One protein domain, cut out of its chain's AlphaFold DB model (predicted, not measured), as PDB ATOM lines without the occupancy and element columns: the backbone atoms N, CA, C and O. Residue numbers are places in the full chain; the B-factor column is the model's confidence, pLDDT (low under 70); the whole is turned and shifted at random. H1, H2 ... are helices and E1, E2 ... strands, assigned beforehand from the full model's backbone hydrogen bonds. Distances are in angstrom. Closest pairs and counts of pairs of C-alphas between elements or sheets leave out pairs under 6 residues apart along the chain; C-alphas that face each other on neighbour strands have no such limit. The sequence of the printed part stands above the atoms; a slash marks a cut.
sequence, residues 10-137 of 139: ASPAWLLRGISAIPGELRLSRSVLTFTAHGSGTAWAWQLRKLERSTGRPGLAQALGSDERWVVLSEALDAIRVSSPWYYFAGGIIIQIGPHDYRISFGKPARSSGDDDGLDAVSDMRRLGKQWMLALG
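This is residues 10 to 137 of the 139 residues of an uncharacterized protein of Xanthomonadaceae bacterium (UniProt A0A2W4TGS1). One sheet of seven strands is folded back on itself like a V, with E4 and E3 in one leaf, E1, E7, E6 and E5 in the other, and E2 as the hinge. The helical hairpin H1 and H2 packs on one face of this folded sheet, while the long helix H3 packs on the opposite face. The printed part has 128 residues, with three named helices and seven named strands in the order E1 E2 E3 H1 H2 E4 E5 E6 E7 H3. The sheet runs E4 E3 E2 E1 E7 E6 E5, antiparallel throughout, and the class is mixed, helices and strands. The whole is compact, with a radius of gyration of the C-alphas of 14.1 A and spans of 39 by 39 by 22 A.

Find C-alpha 10 at (-11.297, 8.315, 48.159); from there E1 runs 21.3 A to residue 17. E2, residues 20 to 29, covers 27.2 A and bends by 52 degrees at residue 23. E3, residues 32 to 38, is 19.1 A long. Next look for H1, residues 45 to 55, 15.3 A from first to last C-alpha, beginning at (-6.920, 19.012, 23.375), and the short H2, residues 60 to 65. E4, residues 69 to 76, spans 20.6 A and bends by 51 degrees at residue 72. E5 has three residues, 81 to 83; E6, residues 92 to 97, and E7, residues 100 to 105, are each 16.4 A long. H3, residues 119 to 135, runs 24.6 A and ends at C-alpha 135, (-10.643, 14.968, 56.133).

Start with the sheet, where E1 E2 E3 and E5 E6 E7 are meanders, each strand the antiparallel neighbour of the one before. In the hairpin E1 and E2, look at N 13 and O 24, 2.9 A apart; in the hairpin E2 and E3, N 27 and O 34 are 2.8 A apart. Edge strand E4 pairs with E3 through N 35 and O 73, 3.0 A. On the other side of E1 you find E7, with N 16 and O 103 at 2.8 A. E7 and E6 form a hairpin with N 95 and O 102 at 2.8 A, and edge strand E5 forms one with E6, N 83 and O 94 at 3.0 A. The sheet is strongly twisted, and its two leaves face each other with 20 pairs of C-alphas within 11 A. E4 and E6 are apart, but only just, at 8.2 A. H1 and H2 touch, closest at the C-alphas of Leu 48 and Ala 61, 4.7 A, with a shallow tilt of 28 degrees, opposite ways. Both are on the same face of the sheet. H1, at a height of 8.9 A over the sheet, comes closest to E4 at the C-alphas of Thr 55 and Val 72, 6.8 A. H2, at 8.5 A, is only just over E4 and E3, with 3 of its C-alphas on each. H3 is on the opposite face at a height of 9.3 A, over E7 and slantwise to it at 36 degrees on the local plane; its closest C-alphas to E6 are Gly 129 and Gly 92, 5.7 A. In H1, H2 and H3, every O i to N i+4 pair is within hydrogen-bond range.

The two C-alphas farthest apart, those of Asp 78 and Gly 114, are 40.5 A from each other. The printed part has no cut. The long link, 13 residues, joins E7 to H3. Mean pLDDT of the printed part is 89.7; look for values under 70 at residues 87 to 89 and 111 to 119, of which 119 belongs to H3.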
ATOM      1  N   ALA A  10     -11.299   8.330  49.615       97.75
ATOM      2  CA  ALA A  10     -11.297   8.315  48.159       97.75
ATOM      3  C   ALA A  10     -12.718   8.512  47.642       97.75
ATOM      4  O   ALA A  10     -13.664   7.950  48.198       97.75
ATOM      5  N   SER A  11     -12.877   9.298  46.581       96.62
ATOM      6  CA  SER A  11     -14.161   9.437  45.900       96.62
ATOM      7  C   SER A  11     -13.970   9.771  44.423       96.62
ATOM      8  O   SER A  11     -12.972  10.405  44.060       96.62
ATOM      9  N   PRO A  12     -14.955   9.440  43.570       96.38
ATOM     10  CA  PRO A  12     -15.065  10.058  42.259       96.38
ATOM     11  C   PRO A  12     -15.034  11.583  42.382       96.38
ATOM     12  O   PRO A  12     -15.570  12.154  43.341       96.38
ATOM     13  N   ALA A  13     -14.380  12.236  41.431       96.12
ATOM     14  CA  ALA A  13     -14.322  13.685  41.366       96.12
ATOM     15  C   ALA A  13     -14.110  14.160  39.924       96.12
ATOM     16  O   ALA A  13     -13.652  13.416  39.057       96.12
ATOM     17  N   TRP A  14     -14.419  15.427  39.675       95.88
ATOM     18  CA  TRP A  14     -14.256  16.073  38.380       95.88
ATOM     19  C   TRP A  14     -13.402  17.321  38.526       95.88
ATOM     20  O   TRP A  14     -13.757  18.235  39.271       95.88
ATOM     21  N   LEU A  15     -12.302  17.381  37.777       96.44
ATOM     22  CA  LEU A  15     -11.498  18.589  37.643       96.44
ATOM     23  C   LEU A  15     -12.160  19.522  36.625       96.44
ATOM     24  O   LEU A  15     -12.197  19.232  35.427       96.44
ATOM     25  N   LEU A  16     -12.671  20.650  37.106       94.19
ATOM     26  CA  LEU A  16     -13.399  21.639  36.322       94.19
ATOM     27  C   LEU A  16     -12.456  22.676  35.715       94.19
ATOM     28  O   LEU A  16     -11.619  23.270  36.399       94.19
ATOM     29  N   ARG A  17     -12.616  22.932  34.413       90.88
ATOM     30  CA  ARG A  17     -11.768  23.848  33.638       90.88
ATOM     31  C   ARG A  17     -12.599  24.697  32.683       90.88
ATOM     32  O   ARG A  17     -12.646  24.472  31.476       90.88
ATOM     33  N   GLY A  18     -13.239  25.724  33.240       88.38
ATOM     34  CA  GLY A  18     -14.217  26.524  32.506       88.38
ATOM     35  C   GLY A  18     -15.477  25.697  32.283       88.38
ATOM     36  O   GLY A  18     -16.089  25.266  33.253       88.38
ATOM     37  N   ILE A  19     -15.828  25.448  31.022       88.62
ATOM     38  CA  ILE A  19     -17.005  24.649  30.643       88.62
ATOM     39  C   ILE A  19     -16.719  23.147  30.500       88.62
ATOM     40  O   ILE A  19     -17.626  22.385  30.183       88.62
ATOM     41  N   SER A  20     -15.470  22.715  30.700       92.31
ATOM     42  CA  SER A  20     -15.106  21.302  30.617       92.31
ATOM     43  C   SER A  20     -14.806  20.685  31.974       92.31
ATOM     44  O   SER A  20     -14.491  21.373  32.949       92.31
ATOM     45  N   ALA A  21     -14.901  19.362  32.015       94.31
ATOM     46  CA  ALA A  21     -14.691  18.554  33.196       94.31
ATOM     47  C   ALA A  21     -13.903  17.300  32.832       94.31
ATOM     48  O   ALA A  21     -14.256  16.582  31.895       94.31
ATOM     49  N   ILE A  22     -12.850  17.040  33.600       96.56
ATOM     50  CA  ILE A  22     -12.015  15.849  33.473       96.56
ATOM     51  C   ILE A  22     -12.398  14.911  34.625       96.56
ATOM     52  O   ILE A  22     -12.205  15.297  35.784       96.56
ATOM     53  N   PRO A  23     -12.984  13.732  34.355       97.25
ATOM     54  CA  PRO A  23     -13.350  12.778  35.393       97.25
ATOM     55  C   PRO A  23     -12.100  12.153  36.011       97.25
ATOM     56  O   PRO A  23     -11.062  12.021  35.363       97.25
ATOM     57  N   GLY A  24     -12.206  11.742  37.265       97.44
ATOM     58  CA  GLY A  24     -11.113  11.110  37.980       97.44
ATOM     59  C   GLY A  24     -11.511  10.645  39.371       97.44
ATOM     60  O   GLY A  24     -12.691  10.556  39.717       97.44
ATOM     61  N   GLU A  25     -10.498  10.364  40.175       98.19
ATOM     62  CA  GLU A  25     -10.613  10.048  41.592       98.19
ATOM     63  C   GLU A  25      -9.748  11.022  42.390       98.19
ATOM     64  O   GLU A  25      -8.571  11.218  42.072       98.19
ATOM     65  N   LEU A  26     -10.327  11.619  43.434       98.19
ATOM     66  CA  LEU A  26      -9.566  12.314  44.464       98.19
ATOM     67  C   LEU A  26      -9.318  11.333  45.609       98.19
ATOM     68  O   LEU A  26     -10.248  10.675  46.074       98.19
ATOM     69  N   ARG A  27      -8.071  11.236  46.063       98.31
ATOM     70  CA  ARG A  27      -7.650  10.329  47.128       98.31
ATOM     71  C   ARG A  27      -6.763  11.056  48.126       98.31
ATOM     72  O   ARG A  27      -5.771  11.657  47.743       98.31
ATOM     73  N   LEU A  28      -7.096  10.947  49.403       97.50
ATOM     74  CA  LEU A  28      -6.231  11.263  50.526       97.50
ATOM     75  C   LEU A  28      -5.683   9.949  51.072       97.50
ATOM     76  O   LEU A  28      -6.455   9.034  51.343       97.50
ATOM     77  N   SER A  29      -4.370   9.843  51.240       96.38
ATOM     78  CA  SER A  29      -3.728   8.712  51.915       96.38
ATOM     79  C   SER A  29      -2.462   9.188  52.607       96.38
ATOM     80  O   SER A  29      -1.606   9.784  51.957       96.38
ATOM     81  N   ARG A  30      -2.324   8.926  53.915       89.56
ATOM     82  CA  ARG A  30      -1.105   9.247  54.688       89.56
ATOM     83  C   ARG A  30      -0.626  10.698  54.480       89.56
ATOM     84  O   ARG A  30       0.555  10.936  54.258       89.56
ATOM     85  N   SER A  31      -1.561  11.650  54.519       92.88
ATOM     86  CA  SER A  31      -1.316  13.089  54.302       92.88
ATOM     87  C   SER A  31      -0.891  13.496  52.887       92.88
ATOM     88  O   SER A  31      -0.419  14.613  52.697       92.88
ATOM     89  N   VAL A  32      -1.083  12.630  51.891       96.50
ATOM     90  CA  VAL A  32      -0.895  12.960  50.475       96.50
ATOM     91  C   VAL A  32      -2.250  13.007  49.788       96.50
ATOM     92  O   VAL A  32      -3.022  12.048  49.862       96.50
ATOM     93  N   LEU A  33      -2.526  14.124  49.119       97.69
ATOM     94  CA  LEU A  33      -3.690  14.314  48.270       97.69
ATOM     95  C   LEU A  33      -3.299  14.062  46.814       97.69
ATOM     96  O   LEU A  33      -2.457  14.761  46.250       97.69
ATOM     97  N   THR A  34      -3.939  13.082  46.194       98.31
ATOM     98  CA  THR A  34      -3.721  12.695  44.803       98.31
ATOM     99  C   THR A  34      -5.015  12.864  44.018       98.31
ATOM    100  O   THR A  34      -6.064  12.389  44.448       98.31
ATOM    101  N   PHE A  35      -4.939  13.497  42.847       98.38
ATOM    102  CA  PHE A  35      -6.005  13.425  41.847       98.38
ATOM    103  C   PHE A  35      -5.511  12.647  40.630       98.38
ATOM    104  O   PHE A  35      -4.546  13.048  39.968       98.38
ATOM    105  N   THR A  36      -6.200  11.550  40.331       98.44
ATOM    106  CA  THR A  36      -5.945  10.708  39.160       98.44
ATOM    107  C   THR A  36      -7.068  10.926  38.161       98.44
ATOM    108  O   THR A  36      -8.213  10.589  38.442       98.44
ATOM    109  N   ALA A  37      -6.750  11.494  37.001       98.00
ATOM    110  CA  ALA A  37      -7.704  11.667  35.912       98.00
ATOM    111  C   ALA A  37      -7.890  10.353  35.143       98.00
ATOM    112  O   ALA A  37      -6.943   9.579  34.994       98.00
ATOM    113  N   HIS A  38      -9.108  10.110  34.663       96.19
ATOM    114  CA  HIS A  38      -9.513   8.933  33.897       96.19
ATOM    115  C   HIS A  38      -9.978   9.388  32.505       96.19
ATOM    116  O   HIS A  38     -11.171   9.591  32.280       96.19
ATOM    117  N   GLY A  39      -9.032   9.606  31.592       95.44
ATOM    118  CA  GLY A  39      -9.314  10.153  30.266       95.44
ATOM    119  C   GLY A  39      -9.647  11.644  30.239       95.44
ATOM    120  O   GLY A  39      -9.420  12.383  31.200       95.44
ATOM    121  N   SER A  40     -10.140  12.111  29.092       96.00
ATOM    122  CA  SER A  40     -10.279  13.546  28.798       96.00
ATOM    123  C   SER A  40     -11.600  14.158  29.275       96.00
ATOM    124  O   SER A  40     -11.682  15.369  29.507       96.00
ATOM    125  N   GLY A  41     -12.641  13.341  29.446       94.56
ATOM    126  CA  GLY A  41     -13.984  13.819  29.761       94.56
ATOM    127  C   GLY A  41     -14.526  14.738  28.670       94.56
ATOM    128  O   GLY A  41     -14.649  14.344  27.517       94.56
ATOM    129  N   THR A  42     -14.869  15.973  29.037       94.88
ATOM    130  CA  THR A  42     -15.287  17.006  28.071       94.88
ATOM    131  C   THR A  42     -14.169  17.995  27.740       94.88
ATOM    132  O   THR A  42     -14.423  19.022  27.108       94.88
ATOM    133  N   ALA A  43     -12.933  17.742  28.186       95.19
ATOM    134  CA  ALA A  43     -11.822  18.653  27.956       95.19
ATOM    135  C   ALA A  43     -11.264  18.538  26.535       95.19
ATOM    136  O   ALA A  43     -10.909  17.465  26.056       95.19
ATOM    137  N   TRP A  44     -11.106  19.683  25.880       95.69
ATOM    138  CA  TRP A  44     -10.505  19.755  24.552       95.69
ATOM    139  C   TRP A  44      -8.980  19.618  24.597       95.69
ATOM    140  O   TRP A  44      -8.336  19.962  25.593       95.69
ATOM    141  N   ALA A  45      -8.368  19.222  23.477       96.06
ATOM    142  CA  ALA A  45      -6.920  19.012  23.375       96.06
ATOM    143  C   ALA A  45      -6.083  20.218  23.850       96.06
ATOM    144  O   ALA A  45      -5.087  20.054  24.554       96.06
ATOM    145  N   TRP A  46      -6.490  21.451  23.527       96.19
ATOM    146  CA  TRP A  46      -5.779  22.651  23.992       96.19
ATOM    147  C   TRP A  46      -5.886  22.852  25.508       96.19
ATOM    148  O   TRP A  46      -4.951  23.365  26.131       96.19
ATOM    149  N   GLN A  47      -6.996  22.424  26.120       96.44
ATOM    150  CA  GLN A  47      -7.142  22.422  27.567       96.44
ATOM    151  C   GLN A  47      -6.181  21.393  28.149       96.44
ATOM    152  O   GLN A  47      -5.373  21.764  28.995       96.44
ATOM    153  N   LEU A  48      -6.176  20.152  27.663       97.12
ATOM    154  CA  LEU A  48      -5.245  19.122  28.136       97.12
ATOM    155  C   LEU A  48      -3.780  19.590  28.064       97.12
ATOM    156  O   LEU A  48      -3.075  19.527  29.066       97.12
ATOM    157  N   ARG A  49      -3.360  20.220  26.957       97.31
ATOM    158  CA  ARG A  49      -2.022  20.841  26.831       97.31
ATOM    159  C   ARG A  49      -1.773  21.950  27.855       97.31
ATOM    160  O   ARG A  49      -0.670  22.097  28.373       97.31
ATOM    161  N   LYS A  50      -2.784  22.771  28.165       95.88
ATOM    162  CA  LYS A  50      -2.674  23.781  29.230       95.88
ATOM    163  C   LYS A  50      -2.520  23.126  30.607       95.88
ATOM    164  O   LYS A  50      -1.802  23.683  31.425       95.88
ATOM    165  N   LEU A  51      -3.199  22.000  30.858       95.94
ATOM    166  CA  LEU A  51      -3.087  21.251  32.114       95.94
ATOM    167  C   LEU A  51      -1.682  20.667  32.269       95.94
ATOM    168  O   LEU A  51      -1.035  20.938  33.269       95.94
ATOM    169  N   GLU A  52      -1.197  19.974  31.240       96.69
ATOM    170  CA  GLU A  52       0.162  19.432  31.158       96.69
ATOM    171  C   GLU A  52       1.227  20.484  31.496       96.69
ATOM    172  O   GLU A  52       2.092  20.239  32.339       96.69
ATOM    173  N   ARG A  53       1.118  21.682  30.899       95.81
ATOM    174  CA  ARG A  53       2.019  22.804  31.192       95.81
ATOM    175  C   ARG A  53       1.922  23.284  32.638       95.81
ATOM    176  O   ARG A  53       2.957  23.505  33.249       95.81
ATOM    177  N   SER A  54       0.715  23.446  33.190       93.25
ATOM    178  CA  SER A  54       0.549  23.902  34.583       93.25
ATOM    179  C   SER A  54       0.997  22.871  35.615       93.25
ATOM    180  O   SER A  54       1.411  23.240  36.704       93.25
ATOM    181  N   THR A  55       0.918  21.580  35.288       93.38
ATOM    182  CA  THR A  55       1.375  20.510  36.184       93.38
ATOM    183  C   THR A  55       2.854  20.184  36.001       93.38
ATOM    184  O   THR A  55       3.399  19.430  36.796       93.38
ATOM    185  N   GLY A  56       3.493  20.668  34.928       93.38
ATOM    186  CA  GLY A  56       4.860  20.284  34.569       93.38
ATOM    187  C   GLY A  56       5.014  18.781  34.303       93.38
ATOM    188  O   GLY A  56       6.042  18.209  34.644       93.38
ATOM    189  N   ARG A  57       3.987  18.126  33.738       93.69
ATOM    190  CA  ARG A  57       3.941  16.662  33.530       93.69
ATOM    191  C   ARG A  57       3.904  16.317  32.036       93.69
ATOM    192  O   ARG A  57       2.804  16.165  31.504       93.69
ATOM    193  N   PRO A  58       5.064  16.188  31.364       96.12
ATOM    194  CA  PRO A  58       5.123  15.827  29.950       96.12
ATOM    195  C   PRO A  58       4.380  14.517  29.655       96.12
ATOM    196  O   PRO A  58       4.474  13.562  30.423       96.12
ATOM    197  N   GLY A  59       3.639  14.478  28.549       96.19
ATOM    198  CA  GLY A  59       2.845  13.330  28.107       96.19
ATOM    199  C   GLY A  59       1.414  13.299  28.654       96.19
ATOM    200  O   GLY A  59       0.580  12.579  28.107       96.19
ATOM    201  N   LEU A  60       1.079  14.120  29.661       96.69
ATOM    202  CA  LEU A  60      -0.248  14.110  30.292       96.69
ATOM    203  C   LEU A  60      -1.369  14.358  29.278       96.69
ATOM    204  O   LEU A  60      -2.399  13.689  29.320       96.69
ATOM    205  N   ALA A  61      -1.191  15.312  28.360       97.31
ATOM    206  CA  ALA A  61      -2.244  15.643  27.406       97.31
ATOM    207  C   ALA A  61      -2.527  14.503  26.422       97.31
ATOM    208  O   ALA A  61      -3.682  14.287  26.059       97.31
ATOM    209  N   GLN A  62      -1.481  13.784  26.007       96.94
ATOM    210  CA  GLN A  62      -1.603  12.625  25.132       96.94
ATOM    211  C   GLN A  62      -2.264  11.458  25.867       96.94
ATOM    212  O   GLN A  62      -3.239  10.918  25.360       96.94
ATOM    213  N   ALA A  63      -1.794  11.133  27.075       95.88
ATOM    214  CA  ALA A  63      -2.339  10.041  27.878       95.88
ATOM    215  C   ALA A  63      -3.842  10.221  28.146       95.88
ATOM    216  O   ALA A  63      -4.642   9.328  27.877       95.88
ATOM    217  N   LEU A  64      -4.257  11.417  28.583       95.88
ATOM    218  CA  LEU A  64      -5.678  11.703  28.808       95.88
ATOM    219  C   LEU A  64      -6.496  11.723  27.511       95.88
ATOM    220  O   LEU A  64      -7.682  11.409  27.543       95.88
ATOM    221  N   GLY A  65      -5.889  12.083  26.377       93.75
ATOM    222  CA  GLY A  65      -6.532  12.007  25.062       93.75
ATOM    223  C   GLY A  65      -6.772  10.574  24.573       93.75
ATOM    224  O   GLY A  65      -7.666  10.366  23.760       93.75
ATOM    225  N   SER A  66      -6.013   9.608  25.093       93.75
ATOM    226  CA  SER A  66      -6.137   8.170  24.816       93.75
ATOM    227  C   SER A  66      -6.934   7.414  25.890       93.75
ATOM    228  O   SER A  66      -6.832   6.195  25.985       93.75
ATOM    229  N   ASP A  67      -7.695   8.129  26.726       92.06
ATOM    230  CA  ASP A  67      -8.472   7.581  27.847       92.06
ATOM    231  C   ASP A  67      -7.659   6.800  28.899       92.06
ATOM    232  O   ASP A  67      -8.192   5.992  29.667       92.06
ATOM    233  N   GLU A  68      -6.363   7.089  29.006       92.69
ATOM    234  CA  GLU A  68      -5.510   6.502  30.032       92.69
ATOM    235  C   GLU A  68      -5.720   7.166  31.401       92.69
ATOM    236  O   GLU A  68      -6.151   8.321  31.530       92.69
ATOM    237  N   ARG A  69      -5.382   6.421  32.461       95.44
ATOM    238  CA  ARG A  69      -5.344   6.965  33.820       95.44
ATOM    239  C   ARG A  69      -4.025   7.681  34.052       95.44
ATOM    240  O   ARG A  69      -2.966   7.094  33.855       95.44
ATOM    241  N   TRP A  70      -4.085   8.911  34.552       97.06
ATOM    242  CA  TRP A  70      -2.883   9.698  34.810       97.06
ATOM    243  C   TRP A  70      -2.978  10.497  36.105       97.06
ATOM    244  O   TRP A  70      -3.999  11.122  36.393       97.06
ATOM    245  N   VAL A  71      -1.891  10.521  36.878       96.94
ATOM    246  CA  VAL A  71      -1.799  11.362  38.079       96.94
ATOM    247  C   VAL A  71      -1.568  12.807  37.653       96.94
ATOM    248  O   VAL A  71      -0.530  13.137  37.075       96.94
ATOM    249  N   VAL A  72      -2.537  13.671  37.948       96.38
ATOM    250  CA  VAL A  72      -2.487  15.102  37.615       96.38
ATOM    251  C   VAL A  72      -1.749  15.876  38.704       96.38
ATOM    252  O   VAL A  72      -0.865  16.676  38.403       96.38
ATOM    253  N   LEU A  73      -2.074  15.604  39.968       95.44
ATOM    254  CA  LEU A  73      -1.412  16.171  41.145       95.44
ATOM    255  C   LEU A  73      -1.250  15.096  42.217       95.44
ATOM    256  O   LEU A  73      -2.064  14.175  42.303       95.44
ATOM    257  N   SER A  74      -0.190  15.217  43.012       97.31
ATOM    258  CA  SER A  74       0.093  14.344  44.148       97.31
ATOM    259  C   SER A  74       0.957  15.112  45.136       97.31
ATOM    260  O   SER A  74       2.179  15.071  45.036       97.31
ATOM    261  N   GLU A  75       0.313  15.813  46.058       97.19
ATOM    262  CA  GLU A  75       0.972  16.756  46.960       97.19
ATOM    263  C   GLU A  75       0.715  16.398  48.421       97.19
ATOM    264  O   GLU A  75      -0.347  15.875  48.773       97.19
ATOM    265  N   ALA A  76       1.683  16.701  49.281       96.38
ATOM    266  CA  ALA A  76       1.484  16.643  50.721       96.38
ATOM    267  C   ALA A  76       0.486  17.726  51.172       96.38
ATOM    268  O   ALA A  76       0.398  18.797  50.569       96.38
ATOM    269  N   LEU A  77      -0.284  17.455  52.229       95.00
ATOM    270  CA  LEU A  77      -1.308  18.391  52.715       95.00
ATOM    271  C   LEU A  77      -0.741  19.746  53.171       95.00
ATOM    272  O   LEU A  77      -1.451  20.744  53.115       95.00
ATOM    273  N   ASP A  78       0.515  19.795  53.608       95.12
ATOM    274  CA  ASP A  78       1.205  21.031  53.996       95.12
ATOM    275  C   ASP A  78       1.651  21.885  52.795       95.12
ATOM    276  O   ASP A  78       1.892  23.083  52.946       95.12
ATOM    277  N   ALA A  79       1.706  21.299  51.595       96.19
ATOM    278  CA  ALA A  79       2.064  21.976  50.352       96.19
ATOM    279  C   ALA A  79       0.859  22.593  49.620       96.19
ATOM    280  O   ALA A  79       1.038  23.300  48.623       96.19
ATOM    281  N   ILE A  80      -0.368  22.343  50.088       95.94
ATOM    282  CA  ILE A  80      -1.596  22.792  49.426       95.94
ATOM    283  C   ILE A  80      -2.412  23.723  50.316       95.94
ATOM    284  O   ILE A  80      -2.381  23.648  51.542       95.94
ATOM    285  N   ARG A  81      -3.211  24.588  49.692       95.81
ATOM    286  CA  ARG A  81      -4.290  25.306  50.380       95.81
ATOM    287  C   ARG A  81      -5.621  24.833  49.842       95.81
ATOM    288  O   ARG A  81      -5.769  24.645  48.639       95.81
ATOM    289  N   VAL A  82      -6.593  24.655  50.725       94.44
ATOM    290  CA  VAL A  82      -7.925  24.189  50.346       94.44
ATOM    291  C   VAL A  82      -8.954  25.221  50.775       94.44
ATOM    292  O   VAL A  82      -8.915  25.711  51.900       94.44
ATOM    293  N   SER A  83      -9.875  25.552  49.874       91.81
ATOM    294  CA  SER A  83     -11.023  26.407  50.175       91.81
ATOM    295  C   SER A  83     -12.327  25.809  49.649       91.81
ATOM    296  O   SER A  83     -12.346  25.009  48.709       91.81
ATOM    297  N   SER A  84     -13.425  26.168  50.309       85.12
ATOM    298  CA  SER A  84     -14.777  25.653  50.080       85.12
ATOM    299  C   SER A  84     -15.799  26.622  50.690       85.12
ATOM    300  O   SER A  84     -15.438  27.342  51.623       85.12
ATOM    301  N   PRO A  85     -17.064  26.637  50.231       79.69
ATOM    302  CA  PRO A  85     -17.600  25.925  49.066       79.69
ATOM    303  C   PRO A  85     -17.286  26.641  47.749       79.69
ATOM    304  O   PRO A  85     -17.287  27.867  47.694       79.69
ATOM    305  N   TRP A  86     -17.053  25.883  46.670       71.88
ATOM    306  CA  TRP A  86     -16.697  26.474  45.368       71.88
ATOM    307  C   TRP A  86     -17.621  26.117  44.184       71.88
ATOM    308  O   TRP A  86     -17.638  26.840  43.189       71.88
ATOM    309  N   TYR A  87     -18.441  25.065  44.270       66.25
ATOM    310  CA  TYR A  87     -19.300  24.623  43.157       66.25
ATOM    311  C   TYR A  87     -20.776  24.505  43.555       66.25
ATOM    312  O   TYR A  87     -21.080  24.498  44.754       66.25
ATOM    313  N   TYR A  88     -21.685  24.435  42.564       64.81
ATOM    314  CA  TYR A  88     -23.139  24.396  42.769       64.81
ATOM    315  C   TYR A  88     -23.513  23.502  43.954       64.81
ATOM    316  O   TYR A  88     -23.023  22.382  44.107       64.81
ATOM    317  N   PHE A  89     -24.362  24.051  44.822       66.38
ATOM    318  CA  PHE A  89     -24.849  23.392  46.026       66.38
ATOM    319  C   PHE A  89     -23.785  22.987  47.058       66.38
ATOM    320  O   PHE A  89     -24.105  22.170  47.912       66.38
ATOM    321  N   ALA A  90     -22.583  23.574  47.050       77.50
ATOM    322  CA  ALA A  90     -21.495  23.272  47.993       77.50
ATOM    323  C   ALA A  90     -20.894  21.857  47.855       77.50
ATOM    324  O   ALA A  90     -20.387  21.286  48.818       77.50
ATOM    325  N   GLY A  91     -20.932  21.293  46.645       85.38
ATOM    326  CA  GLY A  91     -20.425  19.952  46.337       85.38
ATOM    327  C   GLY A  91     -18.983  19.889  45.828       85.38
ATOM    328  O   GLY A  91     -18.653  18.954  45.107       85.38
ATOM    329  N   GLY A  92     -18.137  20.882  46.112       92.31
ATOM    330  CA  GLY A  92     -16.789  20.954  45.543       92.31
ATOM    331  C   GLY A  92     -15.831  21.849  46.323       92.31
ATOM    332  O   GLY A  92     -16.259  22.642  47.162       92.31
ATOM    333  N   ILE A  93     -14.540  21.723  46.013       94.88
ATOM    334  CA  ILE A  93     -13.421  22.415  46.667       94.88
ATOM    335  C   ILE A  93     -12.486  23.054  45.636       94.88
ATOM    336  O   ILE A  93     -12.423  22.622  44.482       94.88
ATOM    337  N   ILE A  94     -11.722  24.057  46.062       95.38
ATOM    338  CA  ILE A  94     -10.532  24.529  45.346       95.38
ATOM    339  C   ILE A  94      -9.309  24.022  46.093       95.38
ATOM    340  O   ILE A  94      -9.191  24.242  47.297       95.38
ATOM    341  N   ILE A  95      -8.395  23.390  45.370       95.88
ATOM    342  CA  ILE A  95      -7.063  23.023  45.834       95.88
ATOM    343  C   ILE A  95      -6.080  23.957  45.138       95.88
ATOM    344  O   ILE A  95      -5.958  23.931  43.916       95.88
ATOM    345  N   GLN A  96      -5.378  24.779  45.900       96.44
ATOM    346  CA  GLN A  96      -4.339  25.660  45.396       96.44
ATOM    347  C   GLN A  96      -2.965  25.025  45.638       96.44
ATOM    348  O   GLN A  96      -2.635  24.673  46.773       96.44
ATOM    349  N   ILE A  97      -2.166  24.914  44.574       95.38
ATOM    350  CA  ILE A  97      -0.778  24.431  44.591       95.38
ATOM    351  C   ILE A  97       0.080  25.507  43.924       95.38
ATOM    352  O   ILE A  97      -0.007  25.725  42.712       95.38
ATOM    353  N   GLY A  98       0.868  26.233  44.719       93.00
ATOM    354  CA  GLY A  98       1.591  27.411  44.238       93.00
ATOM    355  C   GLY A  98       0.646  28.433  43.571       93.00
ATOM    356  O   GLY A  98      -0.307  28.883  44.214       93.00
ATOM    357  N   PRO A  99       0.875  28.815  42.296       93.56
ATOM    358  CA  PRO A  99       0.032  29.769  41.569       93.56
ATOM    359  C   PRO A  99      -1.172  29.122  40.855       93.56
ATOM    360  O   PRO A  99      -1.827  29.779  40.043       93.56
ATOM    361  N   HIS A 100      -1.432  27.829  41.065       94.62
ATOM    362  CA  HIS A 100      -2.423  27.073  40.302       94.62
ATOM    363  C   HIS A 100      -3.603  26.628  41.160       94.62
ATOM    364  O   HIS A 100      -3.424  25.941  42.163       94.62
ATOM    365  N   ASP A 101      -4.809  26.949  40.689       95.31
ATOM    366  CA  ASP A 101      -6.064  26.503  41.285       95.31
ATOM    367  C   ASP A 101      -6.611  25.274  40.552       95.31
ATOM    368  O   ASP A 101      -6.880  25.302  39.344       95.31
ATOM    369  N   TYR A 102      -6.852  24.213  41.315       95.81
ATOM    370  CA  TYR A 102      -7.502  22.985  40.883       95.81
ATOM    371  C   TYR A 102      -8.884  22.909  41.501       95.81
ATOM    372  O   TYR A 102      -9.083  22.880  42.710       95.81
ATOM    373  N   ARG A 103      -9.860  22.901  40.620       95.56
ATOM    374  CA  ARG A 103     -11.257  23.124  40.923       95.56
ATOM    375  C   ARG A 103     -11.980  21.794  40.860       95.56
ATOM    376  O   ARG A 103     -12.185  21.277  39.768       95.56
ATOM    377  N   ILE A 104     -12.296  21.214  42.011       95.81
ATOM    378  CA  ILE A 104     -12.816  19.850  42.111       95.81
ATOM    379  C   ILE A 104     -14.304  19.880  42.440       95.81
ATOM    380  O   ILE A 104     -14.720  20.508  43.409       95.81
ATOM    381  N   SER A 105     -15.098  19.162  41.652       93.94
ATOM    382  CA  SER A 105     -16.490  18.837  41.963       93.94
ATOM    383  C   SER A 105     -16.606  17.370  42.363       93.94
ATOM    384  O   SER A 105     -16.012  16.510  41.717       93.94
ATOM    385  N   PHE A 106     -17.395  17.074  43.393       93.25
ATOM    386  CA  PHE A 106     -17.766  15.706  43.778       93.25
ATOM    387  C   PHE A 106     -19.036  15.221  43.077       93.25
ATOM    388  O   PHE A 106     -19.393  14.054  43.182       93.25
ATOM    389  N   GLY A 107     -19.703  16.112  42.345       89.25
ATOM    390  CA  GLY A 107     -20.776  15.757  41.430       89.25
ATOM    391  C   GLY A 107     -20.312  15.798  39.997       89.25
ATOM    392  O   GLY A 107     -19.538  16.682  39.606       89.25
ATOM    393  N   LYS A 108     -20.843  14.874  39.205       86.56
ATOM    394  CA  LYS A 108     -20.730  14.931  37.757       86.56
ATOM    395  C   LYS A 108     -21.387  16.230  37.275       86.56
ATOM    396  O   LYS A 108     -22.543  16.475  37.605       86.56
ATOM    397  N   PRO A 109     -20.678  17.084  36.522       81.94
ATOM    398  CA  PRO A 109     -21.301  18.261  35.935       81.94
ATOM    399  C   PRO A 109     -22.423  17.838  34.989       81.94
ATOM    400  O   PRO A 109     -22.245  16.893  34.214       81.94
ATOM    401  N   ALA A 110     -23.554  18.542  35.051       72.12
ATOM    402  CA  ALA A 110     -24.690  18.277  34.180       72.12
ATOM    403  C   ALA A 110     -24.251  18.319  32.708       72.12
ATOM    404  O   ALA A 110     -23.544  19.238  32.280       72.12
ATOM    405  N   ARG A 111     -24.670  17.322  31.924       63.19
ATOM    406  CA  ARG A 111     -24.636  17.444  30.465       63.19
ATOM    407  C   ARG A 111     -25.794  18.350  30.048       63.19
ATOM    408  O   ARG A 111     -26.843  18.356  30.677       63.19
ATOM    409  N   SER A 112     -25.623  19.097  28.964       46.94
ATOM    410  CA  SER A 112     -26.692  19.891  28.340       46.94
ATOM    411  C   SER A 112     -27.837  19.041  27.757       46.94
ATOM    412  O   SER A 112     -28.825  19.593  27.283       46.94
ATOM    413  N   SER A 113     -27.729  17.711  27.798       44.78
ATOM    414  CA  SER A 113     -28.823  16.765  27.582       44.78
ATOM    415  C   SER A 113     -29.448  16.443  28.939       44.78
ATOM    416  O   SER A 113     -28.741  15.898  29.779       44.78
ATOM    417  N   GLY A 114     -30.710  16.823  29.157       42.38
ATOM    418  CA  GLY A 114     -31.439  16.754  30.432       42.38
ATOM    419  C   GLY A 114     -31.610  15.355  31.033       42.38
ATOM    420  O   GLY A 114     -32.733  14.878  31.147       42.38
ATOM    421  N   ASP A 115     -30.504  14.724  31.414       50.22
ATOM    422  CA  ASP A 115     -30.486  13.546  32.268       50.22
ATOM    423  C   ASP A 115     -30.822  13.993  33.695       50.22
ATOM    424  O   ASP A 115     -30.198  14.899  34.256       50.22
ATOM    425  N   ASP A 116     -31.860  13.367  34.235       50.19
ATOM    426  CA  ASP A 116     -32.529  13.658  35.501       50.19
ATOM    427  C   ASP A 116     -31.660  13.201  36.696       50.19
ATOM    428  O   ASP A 116     -32.012  12.307  37.463       50.19
ATOM    429  N   ASP A 117     -30.470  13.787  36.853       52.66
ATOM    430  CA  ASP A 117     -29.624  13.599  38.037       52.66
ATOM    431  C   ASP A 117     -30.226  14.435  39.194       52.66
ATOM    432  O   ASP A 117     -29.782  15.546  39.488       52.66
ATOM    433  N   GLY A 118     -31.318  13.932  39.784       58.31
ATOM    434  CA  GLY A 118     -32.216  14.633  40.715       58.31
ATOM    435  C   GLY A 118     -31.620  15.145  42.044       58.31
ATOM    436  O   GLY A 118     -30.413  15.164  42.282       58.31
ATOM    437  N   LEU A 119     -32.497  15.573  42.966       61.38
ATOM    438  CA  LEU A 119     -32.145  16.153  44.283       61.38
ATOM    439  C   LEU A 119     -31.236  15.260  45.154       61.38
ATOM    440  O   LEU A 119     -30.482  15.771  45.991       61.38
ATOM    441  N   ASP A 120     -31.274  13.944  44.948       70.31
ATOM    442  CA  ASP A 120     -30.416  12.985  45.651       70.31
ATOM    443  C   ASP A 120     -28.942  13.151  45.263       70.31
ATOM    444  O   ASP A 120     -28.073  13.159  46.138       70.31
ATOM    445  N   ALA A 121     -28.656  13.433  43.986       80.69
ATOM    446  CA  ALA A 121     -27.301  13.714  43.519       80.69
ATOM    447  C   ALA A 121     -26.724  14.950  44.226       80.69
ATOM    448  O   ALA A 121     -25.582  14.943  44.686       80.69
ATOM    449  N   VAL A 122     -27.536  15.995  44.413       82.25
ATOM    450  CA  VAL A 122     -27.137  17.207  45.145       82.25
ATOM    451  C   VAL A 122     -26.848  16.914  46.622       82.25
ATOM    452  O   VAL A 122     -25.895  17.454  47.197       82.25
ATOM    453  N   SER A 123     -27.658  16.065  47.251       86.00
ATOM    454  CA  SER A 123     -27.472  15.680  48.653       86.00
ATOM    455  C   SER A 123     -26.184  14.879  48.852       86.00
ATOM    456  O   SER A 123     -25.412  15.173  49.770       86.00
ATOM    457  N   ASP A 124     -25.890  13.943  47.951       87.69
ATOM    458  CA  ASP A 124     -24.647  13.171  47.970       87.69
ATOM    459  C   ASP A 124     -23.412  14.032  47.703       87.69
ATOM    460  O   ASP A 124     -22.415  13.919  48.422       87.69
ATOM    461  N   MET A 125     -23.493  14.963  46.751       88.75
ATOM    462  CA  MET A 125     -22.433  15.939  46.492       88.75
ATOM    463  C   MET A 125     -22.074  16.741  47.745       88.75
ATOM    464  O   MET A 125     -20.898  16.888  48.085       88.75
ATOM    465  N   ARG A 126     -23.084  17.251  48.460       88.88
ATOM    466  CA  ARG A 126     -22.900  17.998  49.715       88.88
ATOM    467  C   ARG A 126     -22.276  17.141  50.799       88.88
ATOM    468  O   ARG A 126     -21.393  17.603  51.522       88.88
ATOM    469  N   ARG A 127     -22.757  15.906  50.939       91.56
ATOM    470  CA  ARG A 127     -22.247  14.950  51.922       91.56
ATOM    471  C   ARG A 127     -20.767  14.660  51.669       91.56
ATOM    472  O   ARG A 127     -19.979  14.769  52.605       91.56
ATOM    473  N   LEU A 128     -20.388  14.380  50.421       91.69
ATOM    474  CA  LEU A 128     -18.993  14.175  50.026       91.69
ATOM    475  C   LEU A 128     -18.149  15.430  50.264       91.69
ATOM    476  O   LEU A 128     -17.083  15.334  50.867       91.69
ATOM    477  N   GLY A 129     -18.645  16.611  49.885       91.50
ATOM    478  CA  GLY A 129     -17.965  17.881  50.150       91.50
ATOM    479  C   GLY A 129     -17.634  18.071  51.630       91.50
ATOM    480  O   GLY A 129     -16.487  18.340  51.979       91.50
ATOM    481  N   LYS A 130     -18.604  17.837  52.521       91.12
ATOM    482  CA  LYS A 130     -18.392  17.899  53.976       91.12
ATOM    483  C   LYS A 130     -17.381  16.862  54.470       91.12
ATOM    484  O   LYS A 130     -16.537  17.195  55.296       91.12
ATOM    485  N   GLN A 131     -17.447  15.626  53.971       92.50
ATOM    486  CA  GLN A 131     -16.487  14.575  54.329       92.50
ATOM    487  C   GLN A 131     -15.056  14.964  53.946       92.50
ATOM    488  O   GLN A 131     -14.146  14.810  54.757       92.50
ATOM    489  N   TRP A 132     -14.869  15.534  52.755       93.69
ATOM    490  CA  TRP A 132     -13.571  16.030  52.305       93.69
ATOM    491  C   TRP A 132     -13.064  17.201  53.137       93.69
ATOM    492  O   TRP A 132     -11.898  17.209  53.508       93.69
ATOM    493  N   MET A 133     -13.925  18.150  53.503       91.06
ATOM    494  CA  MET A 133     -13.540  19.268  54.371       91.06
ATOM    495  C   MET A 133     -13.064  18.793  55.746       91.06
ATOM    496  O   MET A 133     -12.000  19.201  56.212       91.06
ATOM    497  N   LEU A 134     -13.796  17.850  56.350       91.31
ATOM    498  CA  LEU A 134     -13.399  17.218  57.608       91.31
ATOM    499  C   LEU A 134     -12.066  16.468  57.477       91.31
ATOM    500  O   LEU A 134     -11.217  16.584  58.359       91.31
ATOM    501  N   ALA A 135     -11.871  15.723  56.384       92.31
ATOM    502  CA  ALA A 135     -10.643  14.968  56.133       92.31
ATOM    503  C   ALA A 135      -9.426  15.873  55.885       92.31
ATOM    504  O   ALA A 135      -8.324  15.560  56.328       92.31
ATOM    505  N   LEU A 136      -9.632  17.010  55.219       91.88
ATOM    506  CA  LEU A 136      -8.597  18.000  54.916       91.88
ATOM    507  C   LEU A 136      -8.351  18.977  56.079       91.88
ATOM    508  O   LEU A 136      -7.472  19.827  55.983       91.88
ATOM    509  N   GLY A 137      -9.111  18.867  57.175       89.06
ATOM    510  CA  GLY A 137      -8.965  19.730  58.346       89.06
ATOM    511  C   GLY A 137      -9.381  21.183  58.106       89.06
ATOM    512  O   GLY A 137      -8.959  22.063  58.853       89.06
TER     513      GLY A 137